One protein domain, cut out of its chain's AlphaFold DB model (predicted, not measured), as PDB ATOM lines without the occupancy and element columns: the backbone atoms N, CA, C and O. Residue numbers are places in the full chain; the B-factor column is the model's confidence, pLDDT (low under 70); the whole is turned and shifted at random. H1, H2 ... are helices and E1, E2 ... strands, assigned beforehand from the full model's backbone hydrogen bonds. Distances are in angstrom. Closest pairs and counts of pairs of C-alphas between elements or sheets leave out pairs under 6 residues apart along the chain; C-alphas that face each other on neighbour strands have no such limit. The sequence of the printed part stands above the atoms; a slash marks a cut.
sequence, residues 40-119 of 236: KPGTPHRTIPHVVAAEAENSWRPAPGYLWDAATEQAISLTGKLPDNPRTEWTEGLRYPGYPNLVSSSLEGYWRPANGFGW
ATOM      1  N   LYS A  40     161.284 175.027 228.282       92.50
ATOM      2  CA  LYS A  40     161.566 176.350 228.847       92.50
ATOM      3  C   LYS A  40     160.863 177.443 228.038       92.50
ATOM      4  O   LYS A  40     161.349 177.772 226.950       92.50
ATOM      5  N   PRO A  41     159.774 178.037 228.559       93.12
ATOM      6  CA  PRO A  41     159.067 179.131 227.901       93.12
ATOM      7  C   PRO A  41     160.001 180.278 227.498       93.12
ATOM      8  O   PRO A  41     160.963 180.606 228.196       93.12
ATOM      9  N   GLY A  42     159.732 180.869 226.335       90.75
ATOM     10  CA  GLY A  42     160.531 181.940 225.737       90.75
ATOM     11  C   GLY A  42     161.791 181.475 224.999       90.75
ATOM     12  O   GLY A  42     162.452 182.297 224.371       90.75
ATOM     13  N   THR A  43     162.125 180.180 225.025       93.25
ATOM     14  CA  THR A  43     163.275 179.636 224.282       93.25
ATOM     15  C   THR A  43     162.994 179.663 222.773       93.25
ATOM     16  O   THR A  43     161.928 179.194 222.369       93.25
ATOM     17  N   PRO A  44     163.898 180.193 221.926       93.00
ATOM     18  CA  PRO A  44     163.662 180.278 220.487       93.00
ATOM     19  C   PRO A  44     163.626 178.899 219.825       93.00
ATOM     20  O   PRO A  44     164.370 177.985 220.191       93.00
ATOM     21  N   HIS A  45     162.769 178.762 218.816       92.25
ATOM     22  CA  HIS A  45     162.726 177.594 217.952       92.25
ATOM     23  C   HIS A  45     164.035 177.492 217.161       92.25
ATOM     24  O   HIS A  45     164.563 178.488 216.673       92.25
ATOM     25  N   ARG A  46     164.570 176.275 217.012       91.44
ATOM     26  CA  ARG A  46     165.907 176.066 216.423       91.44
ATOM     27  C   ARG A  46     165.998 176.452 214.948       91.44
ATOM     28  O   ARG A  46     167.065 176.833 214.488       91.44
ATOM     29  N   THR A  47     164.904 176.290 214.210       90.69
ATOM     30  CA  THR A  47     164.885 176.422 212.743       90.69
ATOM     31  C   THR A  47     163.830 177.386 212.217       90.69
ATOM     32  O   THR A  47     163.815 177.655 211.022       90.69
ATOM     33  N   ILE A  48     162.948 177.896 213.081       92.31
ATOM     34  CA  ILE A  48     161.843 178.764 212.665       92.31
ATOM     35  C   ILE A  48     162.093 180.123 213.320       92.31
ATOM     36  O   ILE A  48     162.046 180.215 214.550       92.31
ATOM     37  N   PRO A  49     162.426 181.159 212.535       92.62
ATOM     38  CA  PRO A  49     162.754 182.466 213.081       92.62
ATOM     39  C   PRO A  49     161.539 183.067 213.793       92.62
ATOM     40  O   PRO A  49     160.400 182.840 213.399       92.62
ATOM     41  N   HIS A  50     161.800 183.815 214.867       95.25
ATOM     42  CA  HIS A  50     160.790 184.535 215.655       95.25
ATOM     43  C   HIS A  50     159.654 183.670 216.216       95.25
ATOM     44  O   HIS A  50     158.599 184.185 216.572       95.25
ATOM     45  N   VAL A  51     159.885 182.369 216.368       96.06
ATOM     46  CA  VAL A  51     159.001 181.463 217.099       96.06
ATOM     47  C   VAL A  51     159.684 181.064 218.394       96.06
ATOM     48  O   VAL A  51     160.874 180.753 218.409       96.06
ATOM     49  N   VAL A  52     158.947 181.095 219.498       95.81
ATOM     50  CA  VAL A  52     159.448 180.755 220.832       95.81
ATOM     51  C   VAL A  52     158.530 179.744 221.506       95.81
ATOM     52  O   VAL A  52     157.325 179.694 221.242       95.81
ATOM     53  N   ALA A  53     159.101 178.941 222.399       94.44
ATOM     54  CA  ALA A  53     158.354 178.054 223.276       94.44
ATOM     55  C   ALA A  53     157.334 178.873 224.088       94.44
ATOM     56  O   ALA A  53     157.682 179.889 224.698       94.44
ATOM     57  N   ALA A  54     156.067 178.470 224.077       94.38
ATOM     58  CA  ALA A  54     155.039 179.085 224.908       94.38
ATOM     59  C   ALA A  54     155.048 178.499 226.336       94.38
ATOM     60  O   ALA A  54     155.911 177.696 226.687       94.38
ATOM     61  N   GLU A  55     154.117 178.945 227.183       93.19
ATOM     62  CA  GLU A  55     154.040 178.512 228.588       93.19
ATOM     63  C   GLU A  55     153.677 177.030 228.725       93.19
ATOM     64  O   GLU A  55     154.229 176.329 229.569       93.19
ATOM     65  N   ALA A  56     152.766 176.542 227.879       92.50
ATOM     66  CA  ALA A  56     152.396 175.136 227.869       92.50
ATOM     67  C   ALA A  56     153.454 174.308 227.130       92.50
ATOM     68  O   ALA A  56     153.935 174.690 226.059       92.50
ATOM     69  N   GLU A  57     153.790 173.151 227.692       90.50
ATOM     70  CA  GLU A  57     154.715 172.214 227.069       90.50
ATOM     71  C   GLU A  57     154.221 171.784 225.679       90.50
ATOM     72  O   GLU A  57     153.020 171.619 225.455       90.50
ATOM     73  N   ASN A  58     155.152 171.623 224.735       88.62
ATOM     74  CA  ASN A  58     154.881 171.282 223.335       88.62
ATOM     75  C   ASN A  58     154.036 172.313 222.563       88.62
ATOM     76  O   ASN A  58     153.457 171.978 221.528       88.62
ATOM     77  N   SER A  59     153.975 173.567 223.017       92.88
ATOM     78  CA  SER A  59     153.241 174.629 222.320       92.88
ATOM     79  C   SER A  59     154.138 175.793 221.906       92.88
ATOM     80  O   SER A  59     155.026 176.220 222.633       92.88
ATOM     81  N   TRP A  60     153.923 176.341 220.717       95.38
ATOM     82  CA  TRP A  60     154.765 177.402 220.165       95.38
ATOM     83  C   TRP A  60     153.949 178.663 219.929       95.38
ATOM     84  O   TRP A  60     152.753 178.598 219.644       95.38
ATOM     85  N   ARG A  61     154.601 179.819 220.035       95.69
ATOM     86  CA  ARG A  61     153.995 181.124 219.760       95.69
ATOM     87  C   ARG A  61     154.979 182.045 219.039       95.69
ATOM     88  O   ARG A  61     156.189 181.816 219.143       95.69
ATOM     89  N   PRO A  62     154.502 183.109 218.379       97.31
ATOM     90  CA  PRO A  62     155.380 184.151 217.876       97.31
ATOM     91  C   PRO A  62     156.135 184.815 219.033       97.31
ATOM     92  O   PRO A  62     155.623 184.950 220.151       97.31
ATOM     93  N   ALA A  63     157.366 185.233 218.767       95.62
ATOM     94  CA  ALA A  63     158.152 186.068 219.656       95.62
ATOM     95  C   ALA A  63     157.460 187.432 219.856       95.62
ATOM     96  O   ALA A  63     156.651 187.849 219.023       95.62
ATOM     97  N   PRO A  64     157.776 188.169 220.936       94.62
ATOM     98  CA  PRO A  64     157.292 189.536 221.106       94.62
ATOM     99  C   PRO A  64     157.504 190.385 219.845       94.62
ATOM    100  O   PRO A  64     158.601 190.399 219.292       94.62
ATOM    101  N   GLY A  65     156.461 191.104 219.420       94.75
ATOM    102  CA  GLY A  65     156.499 191.987 218.247       94.75
ATOM    103  C   GLY A  65     156.106 191.302 216.935       94.75
ATOM    104  O   GLY A  65     155.931 191.983 215.927       94.75
ATOM    105  N   TYR A  66     155.886 189.987 216.967       97.25
ATOM    106  CA  TYR A  66     155.451 189.195 215.826       97.25
ATOM    107  C   TYR A  66     154.030 188.651 216.015       97.25
ATOM    108  O   TYR A  66     153.610 188.351 217.135       97.25
ATOM    109  N   LEU A  67     153.312 188.476 214.908       97.25
ATOM    110  CA  LEU A  67     152.097 187.658 214.805       97.25
ATOM    111  C   LEU A  67     152.340 186.505 213.843       97.25
ATOM    112  O   LEU A  67     153.282 186.553 213.056       97.25
ATOM    113  N   TRP A  68     151.492 185.484 213.889       97.25
ATOM    114  CA  TRP A  68     151.398 184.543 212.779       97.25
ATOM    115  C   TRP A  68     150.911 185.271 211.526       97.25
ATOM    116  O   TRP A  68     150.049 186.148 211.616       97.25
ATOM    117  N   ASP A  69     151.452 184.912 210.363       96.88
ATOM    118  CA  ASP A  69     150.883 185.376 209.100       96.88
ATOM    119  C   ASP A  69     149.468 184.800 208.901       96.88
ATOM    120  O   ASP A  69     149.047 183.846 209.564       96.88
ATOM    121  N   ALA A  70     148.713 185.375 207.964       95.12
ATOM    122  CA  ALA A  70     147.320 184.981 207.749       95.12
ATOM    123  C   ALA A  70     147.160 183.486 207.410       95.12
ATOM    124  O   ALA A  70     146.182 182.856 207.818       95.12
ATOM    125  N   ALA A  71     148.120 182.905 206.682       94.44
ATOM    126  CA  ALA A  71     148.088 181.498 206.294       94.44
ATOM    127  C   ALA A  71     148.326 180.568 207.495       94.44
ATOM    128  O   ALA A  71     147.619 179.571 207.664       94.44
ATOM    129  N   THR A  72     149.293 180.906 208.348       94.94
ATOM    130  CA  THR A  72     149.619 180.164 209.567       94.94
ATOM    131  C   THR A  72     148.474 180.248 210.567       94.94
ATOM    132  O   THR A  72     148.046 179.217 211.087       94.94
ATOM    133  N   GLU A  73     147.918 181.440 210.778       95.25
ATOM    134  CA  GLU A  73     146.766 181.655 211.660       95.25
ATOM    135  C   GLU A  73     145.554 180.827 211.202       95.25
ATOM    136  O   GLU A  73     144.910 180.142 212.001       95.25
ATOM    137  N   GLN A  74     145.270 180.814 209.893       94.50
ATOM    138  CA  GLN A  74     144.189 180.006 209.330       94.50
ATOM    139  C   GLN A  74     144.424 178.502 209.542       94.50
ATOM    140  O   GLN A  74     143.493 177.785 209.914       94.50
ATOM    141  N   ALA A  75     145.650 178.011 209.337       93.50
ATOM    142  CA  ALA A  75     145.990 176.603 209.545       93.50
ATOM    143  C   ALA A  75     145.830 176.177 211.015       93.50
ATOM    144  O   ALA A  75     145.255 175.117 211.288       93.50
ATOM    145  N   ILE A  76     146.270 177.022 211.954       92.69
ATOM    146  CA  ILE A  76     146.091 176.800 213.395       92.69
ATOM    147  C   ILE A  76     144.602 176.767 213.741       92.69
ATOM    148  O   ILE A  76     144.159 175.846 214.421       92.69
ATOM    149  N   SER A  77     143.814 177.720 213.239       93.19
ATOM    150  CA  SER A  77     142.370 177.789 213.499       93.19
ATOM    151  C   SER A  77     141.617 176.549 212.998       93.19
ATOM    152  O   SER A  77     140.745 176.024 213.691       93.19
ATOM    153  N   LEU A  78     141.986 176.025 211.824       93.56
ATOM    154  CA  LEU A  78     141.340 174.849 211.229       93.56
ATOM    155  C   LEU A  78     141.741 173.523 211.890       93.56
ATOM    156  O   LEU A  78     140.925 172.605 211.949       93.56
ATOM    157  N   THR A  79     142.991 173.388 212.335       93.12
ATOM    158  CA  THR A  79     143.551 172.088 212.759       93.12
ATOM    159  C   THR A  79     143.879 172.001 214.247       93.12
ATOM    160  O   THR A  79     144.115 170.906 214.760       93.12
ATOM    161  N   GLY A  80     143.939 173.139 214.941       91.88
ATOM    162  CA  GLY A  80     144.473 173.257 216.297       91.88
ATOM    163  C   GLY A  80     145.983 173.009 216.395       91.88
ATOM    164  O   GLY A  80     146.499 172.869 217.502       91.88
ATOM    165  N   LYS A  81     146.696 172.905 215.264       90.25
ATOM    166  CA  LYS A  81     148.124 172.580 215.201       90.25
ATOM    167  C   LYS A  81     148.888 173.608 214.375       90.25
ATOM    168  O   LYS A  81     148.362 174.191 213.432       90.25
ATOM    169  N   LEU A  82     150.155 173.794 214.730       91.31
ATOM    170  CA  LEU A  82     151.082 174.598 213.946       91.31
ATOM    171  C   LEU A  82     151.405 173.857 212.631       91.31
ATOM    172  O   LEU A  82     151.681 172.657 212.693       91.31
ATOM    173  N   PRO A  83     151.359 174.517 211.459       92.94
ATOM    174  CA  PRO A  83     151.775 173.898 210.202       92.94
ATOM    175  C   PRO A  83     153.287 173.631 210.186       92.94
ATOM    176  O   PRO A  83     154.028 174.213 210.974       92.94
ATOM    177  N   ASP A  84     153.759 172.803 209.248       90.69
ATOM    178  CA  ASP A  84     155.178 172.412 209.145       90.69
ATOM    179  C   ASP A  84     156.130 173.589 208.863       90.69
ATOM    180  O   ASP A  84     157.315 173.531 209.187       90.69
ATOM    181  N   ASN A  85     155.624 174.663 208.249       91.75
ATOM    182  CA  ASN A  85     156.398 175.858 207.916       91.75
ATOM    183  C   ASN A  85     155.626 177.131 208.299       91.75
ATOM    184  O   ASN A  85     155.136 177.843 207.415       91.75
ATOM    185  N   PRO A  86     155.452 177.387 209.604       95.00
ATOM    186  CA  PRO A  86     154.727 178.547 210.078       95.00
ATOM    187  C   PRO A  86     155.564 179.800 209.834       95.00
ATOM    188  O   PRO A  86     156.796 179.781 209.910       95.00
ATOM    189  N   ARG A  87     154.886 180.902 209.550       95.38
ATOM    190  CA  ARG A  87     155.519 182.190 209.290       95.38
ATOM    191  C   ARG A  87     154.997 183.222 210.256       95.38
ATOM    192  O   ARG A  87     153.828 183.218 210.637       95.38
ATOM    193  N   THR A  88     155.896 184.111 210.632       96.56
ATOM    194  CA  THR A  88     155.609 185.219 211.525       96.56
ATOM    195  C   THR A  88     155.887 186.539 210.834       96.56
ATOM    196  O   THR A  88     156.868 186.649 210.101       96.56
ATOM    197  N   GLU A  89     155.086 187.550 211.135       96.38
ATOM    198  CA  GLU A  89     155.226 188.898 210.597       96.38
ATOM    199  C   GLU A  89     155.395 189.904 211.734       96.38
ATOM    200  O   GLU A  89     154.606 189.933 212.687       96.38
ATOM    201  N   TRP A  90     156.436 190.734 211.637       95.69
ATOM    202  CA  TRP A  90     156.602 191.867 212.537       95.69
ATOM    203  C   TRP A  90     155.447 192.841 212.336       95.69
ATOM    204  O   TRP A  90     155.203 193.314 211.226       95.69
ATOM    205  N   THR A  91     154.736 193.153 213.413       96.38
ATOM    206  CA  THR A  91     153.555 194.019 213.357       96.38
ATOM    207  C   THR A  91     153.778 195.207 214.275       96.38
ATOM    208  O   THR A  91     153.971 195.018 215.474       96.38
ATOM    209  N   GLU A  92     153.747 196.428 213.738       93.31
ATOM    210  CA  GLU A  92     153.872 197.656 214.533       93.31
ATOM    211  C   GLU A  92     152.730 197.788 215.558       93.31
ATOM    212  O   GLU A  92     151.573 197.464 215.285       93.31
ATOM    213  N   GLY A  93     153.042 198.322 216.742       93.50
ATOM    214  CA  GLY A  93     152.060 198.690 217.761       93.50
ATOM    215  C   GLY A  93     151.695 197.575 218.745       93.50
ATOM    216  O   GLY A  93     150.935 197.822 219.685       93.50
ATOM    217  N   LEU A  94     152.247 196.369 218.591       95.19
ATOM    218  CA  LEU A  94     152.079 195.283 219.555       95.19
ATOM    219  C   LEU A  94     152.818 195.593 220.848       95.19
ATOM    220  O   LEU A  94     153.969 196.010 220.820       95.19
ATOM    221  N   ARG A  95     152.184 195.339 221.993       93.62
ATOM    222  CA  ARG A  95     152.805 195.570 223.305       93.62
ATOM    223  C   ARG A  95     153.813 194.476 223.640       93.62
ATOM    224  O   ARG A  95     153.548 193.294 223.424       93.62
ATOM    225  N   TYR A  96     154.936 194.863 224.235       91.12
ATOM    226  CA  TYR A  96     155.921 193.916 224.740       91.12
ATOM    227  C   TYR A  96     155.367 193.190 225.986       91.12
ATOM    228  O   TYR A  96     154.863 193.849 226.904       91.12
ATOM    229  N   PRO A  97     155.453 191.850 226.078       86.19
ATOM    230  CA  PRO A  97     154.988 191.111 227.252       86.19
ATOM    231  C   PRO A  97     155.674 191.566 228.547       86.19
ATOM    232  O   PRO A  97     156.895 191.559 228.655       86.19
ATOM    233  N   GLY A  98     154.882 191.972 229.540       84.94
ATOM    234  CA  GLY A  98     155.383 192.507 230.815       84.94
ATOM    235  C   GLY A  98     155.700 194.009 230.805       84.94
ATOM    236  O   GLY A  98     155.866 194.589 231.873       84.94
ATOM    237  N   TYR A  99     155.703 194.662 229.636       85.56
ATOM    238  CA  TYR A  99     156.001 196.091 229.482       85.56
ATOM    239  C   TYR A  99     154.899 196.770 228.667       85.56
ATOM    240  O   TYR A  99     155.058 197.012 227.471       85.56
ATOM    241  N   PRO A 100     153.755 197.111 229.293       85.94
ATOM    242  CA  PRO A 100     152.589 197.606 228.567       85.94
ATOM    243  C   PRO A 100     152.854 198.920 227.823       85.94
ATOM    244  O   PRO A 100     152.165 199.198 226.844       85.94
ATOM    245  N   ASN A 101     153.836 199.713 228.253       88.94
ATOM    246  CA  ASN A 101     154.166 201.011 227.658       88.94
ATOM    247  C   ASN A 101     155.234 200.920 226.560       88.94
ATOM    248  O   ASN A 101     155.674 201.954 226.064       88.94
ATOM    249  N   LEU A 102     155.643 199.708 226.185       89.56
ATOM    250  CA  LEU A 102     156.588 199.450 225.113       89.56
ATOM    251  C   LEU A 102     155.854 198.744 223.974       89.56
ATOM    252  O   LEU A 102     155.217 197.715 224.195       89.56
ATOM    253  N   VAL A 103     155.922 199.303 222.769       93.25
ATOM    254  CA  VAL A 103     155.278 198.751 221.573       93.25
ATOM    255  C   VAL A 103     156.289 198.507 220.461       93.25
ATOM    256  O   VAL A 103     157.301 199.200 220.381       93.25
ATOM    257  N   SER A 104     156.045 197.517 219.610       90.00
ATOM    258  CA  SER A 104     156.845 197.293 218.406       90.00
ATOM    259  C   SER A 104     156.792 198.536 217.518       90.00
ATOM    260  O   SER A 104     155.740 199.159 217.354       90.00
ATOM    261  N   SER A 105     157.940 198.937 216.982       89.75
ATOM    262  CA  SER A 105     158.049 200.082 216.079       89.75
ATOM    263  C   SER A 105     157.730 199.688 214.632       89.75
ATOM    264  O   SER A 105     157.481 198.518 214.339       89.75
ATOM    265  N   SER A 106     157.761 200.657 213.720       86.12
ATOM    266  CA  SER A 106     157.680 200.408 212.277       86.12
ATOM    267  C   SER A 106     158.919 199.698 211.710       86.12
ATOM    268  O   SER A 106     158.850 199.132 210.622       86.12
ATOM    269  N   LEU A 107     160.045 199.712 212.433       79.50
ATOM    270  CA  LEU A 107     161.263 198.986 212.088       79.50
ATOM    271  C   LEU A 107     161.308 197.648 212.842       79.50
ATOM    272  O   LEU A 107     161.174 197.607 214.069       79.50
ATOM    273  N   GLU A 108     161.505 196.556 212.105       86.56
ATOM    274  CA  GLU A 108     161.545 195.202 212.661       86.56
ATOM    275  C   GLU A 108     162.645 195.039 213.715       86.56
ATOM    276  O   GLU A 108     163.781 195.468 213.523       86.56
ATOM    277  N   GLY A 109     162.299 194.416 214.844       84.12
ATOM    278  CA  GLY A 109     163.211 194.205 215.967       84.12
ATOM    279  C   GLY A 109     163.389 195.425 216.877       84.12
ATOM    280  O   GLY A 109     163.959 195.287 217.960       84.12
ATOM    281  N   TYR A 110     162.863 196.594 216.501       83.38
ATOM    282  CA  TYR A 110     162.950 197.812 217.303       83.38
ATOM    283  C   TYR A 110     161.661 198.069 218.064       83.38
ATOM    284  O   TYR A 110     160.562 198.033 217.516       83.38
ATOM    285  N   TRP A 111     161.805 198.410 219.334       88.06
ATOM    286  CA  TRP A 111     160.700 198.785 220.201       88.06
ATOM    287  C   TRP A 111     160.696 200.294 220.408       88.06
ATOM    288  O   TRP A 111     161.740 200.932 220.337       88.06
ATOM    289  N   ARG A 112     159.526 200.872 220.670       87.00
ATOM    290  CA  ARG A 112     159.361 202.290 220.997       87.00
ATOM    291  C   ARG A 112     158.379 202.478 222.152       87.00
ATOM    292  O   ARG A 112     157.520 201.617 222.365       87.00
ATOM    293  N   PRO A 113     158.441 203.600 222.880       86.62
ATOM    294  CA  PRO A 113     157.429 203.923 223.867       86.62
ATOM    295  C   PRO A 113     156.061 204.078 223.193       86.62
ATOM    296  O   PRO A 113     155.939 204.585 222.072       86.62
ATOM    297  N   ALA A 114     155.017 203.636 223.885       83.00
ATOM    298  CA  ALA A 114     153.647 203.929 223.501       83.00
ATOM    299  C   ALA A 114     153.384 205.445 223.563       83.00
ATOM    300  O   ALA A 114     154.066 206.186 224.272       83.00
ATOM    301  N   ASN A 115     152.362 205.917 222.847       80.62
ATOM    302  CA  ASN A 115     151.999 207.336 222.853       80.62
ATOM    303  C   ASN A 115     151.745 207.833 224.290       80.62
ATOM    304  O   ASN A 115     151.002 207.202 225.042       80.62
ATOM    305  N   GLY A 116     152.350 208.969 224.651       78.75
ATOM    306  CA  GLY A 116     152.290 209.532 226.008       78.75
ATOM    307  C   GLY A 116     153.395 209.049 226.954       78.75
ATOM    308  O   GLY A 116     153.454 209.517 228.088       78.75
ATOM    309  N   PHE A 117     154.284 208.164 226.493       78.88
ATOM    310  CA  PHE A 117     155.468 207.709 227.219       78.88
ATOM    311  C   PHE A 117     156.741 208.147 226.487       78.88
ATOM    312  O   PHE A 117     156.737 208.334 225.272       78.88
ATOM    313  N   GLY A 118     157.827 208.319 227.235       76.25
ATOM    314  CA  GLY A 118     159.144 208.653 226.701       76.25
ATOM    315  C   GLY A 118     160.174 207.614 227.110       76.25
ATOM    316  O   GLY A 118     159.968 206.874 228.077       76.25
ATOM    317  N   TRP A 119     161.285 207.573 226.374       68.75
ATOM    318  CA  TRP A 119     162.470 206.919 226.892       68.75
ATOM    319  C   TRP A 119     162.983 207.679 228.101       68.75
ATOM    320  O   TRP A 119     162.811 208.879 228.290       68.75
TER     321      TRP A 119
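Overview. This is residues 40 to 119 of the 236 residues of the protein "PDZ domain-containing protein" of Thiohalocapsa sp. PB-PSB1 (UniProt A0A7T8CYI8). With little regular structure, this elongated chain has antiparallel pairs E1-E2 and E3-E4 with H1 toward one end, hairpin E5-E6 toward the other. Its 80 printed residues, under half in named elements, hold six named strands and one named helix, E1-E2-E3-H1-E4-E5-E6, of mixed class. It is only just compact, close to loose: radius of gyration of the C-alphas 13.6 A, spans 41, 27 and 20 A.

Arrangement. E1, residues 51 to 53, and E2, 60 to 62, form a hairpin; N 52 to O 61 is 2.9 A. E3, 66 to 68, is antiparallel to E4, 88 to 90; N 89 to O 67 is 2.8 A. H1, 70 to 79, is near E4, every O i to N i+4 pair within hydrogen-bond range. E5, 99 to 104, and E6, 111 to 113, form a hairpin; N 103 to O 112 is 2.8 A.

Along the chain. Find C-alpha 51 at (159.001, 181.463, 217.099); H1 runs 14.3 A; E6 ends at C-alpha 113, (157.429, 203.923, 223.867).

Size, cuts and confidence. The printed part has no cut or long link; Trp 119 has pLDDT under 70.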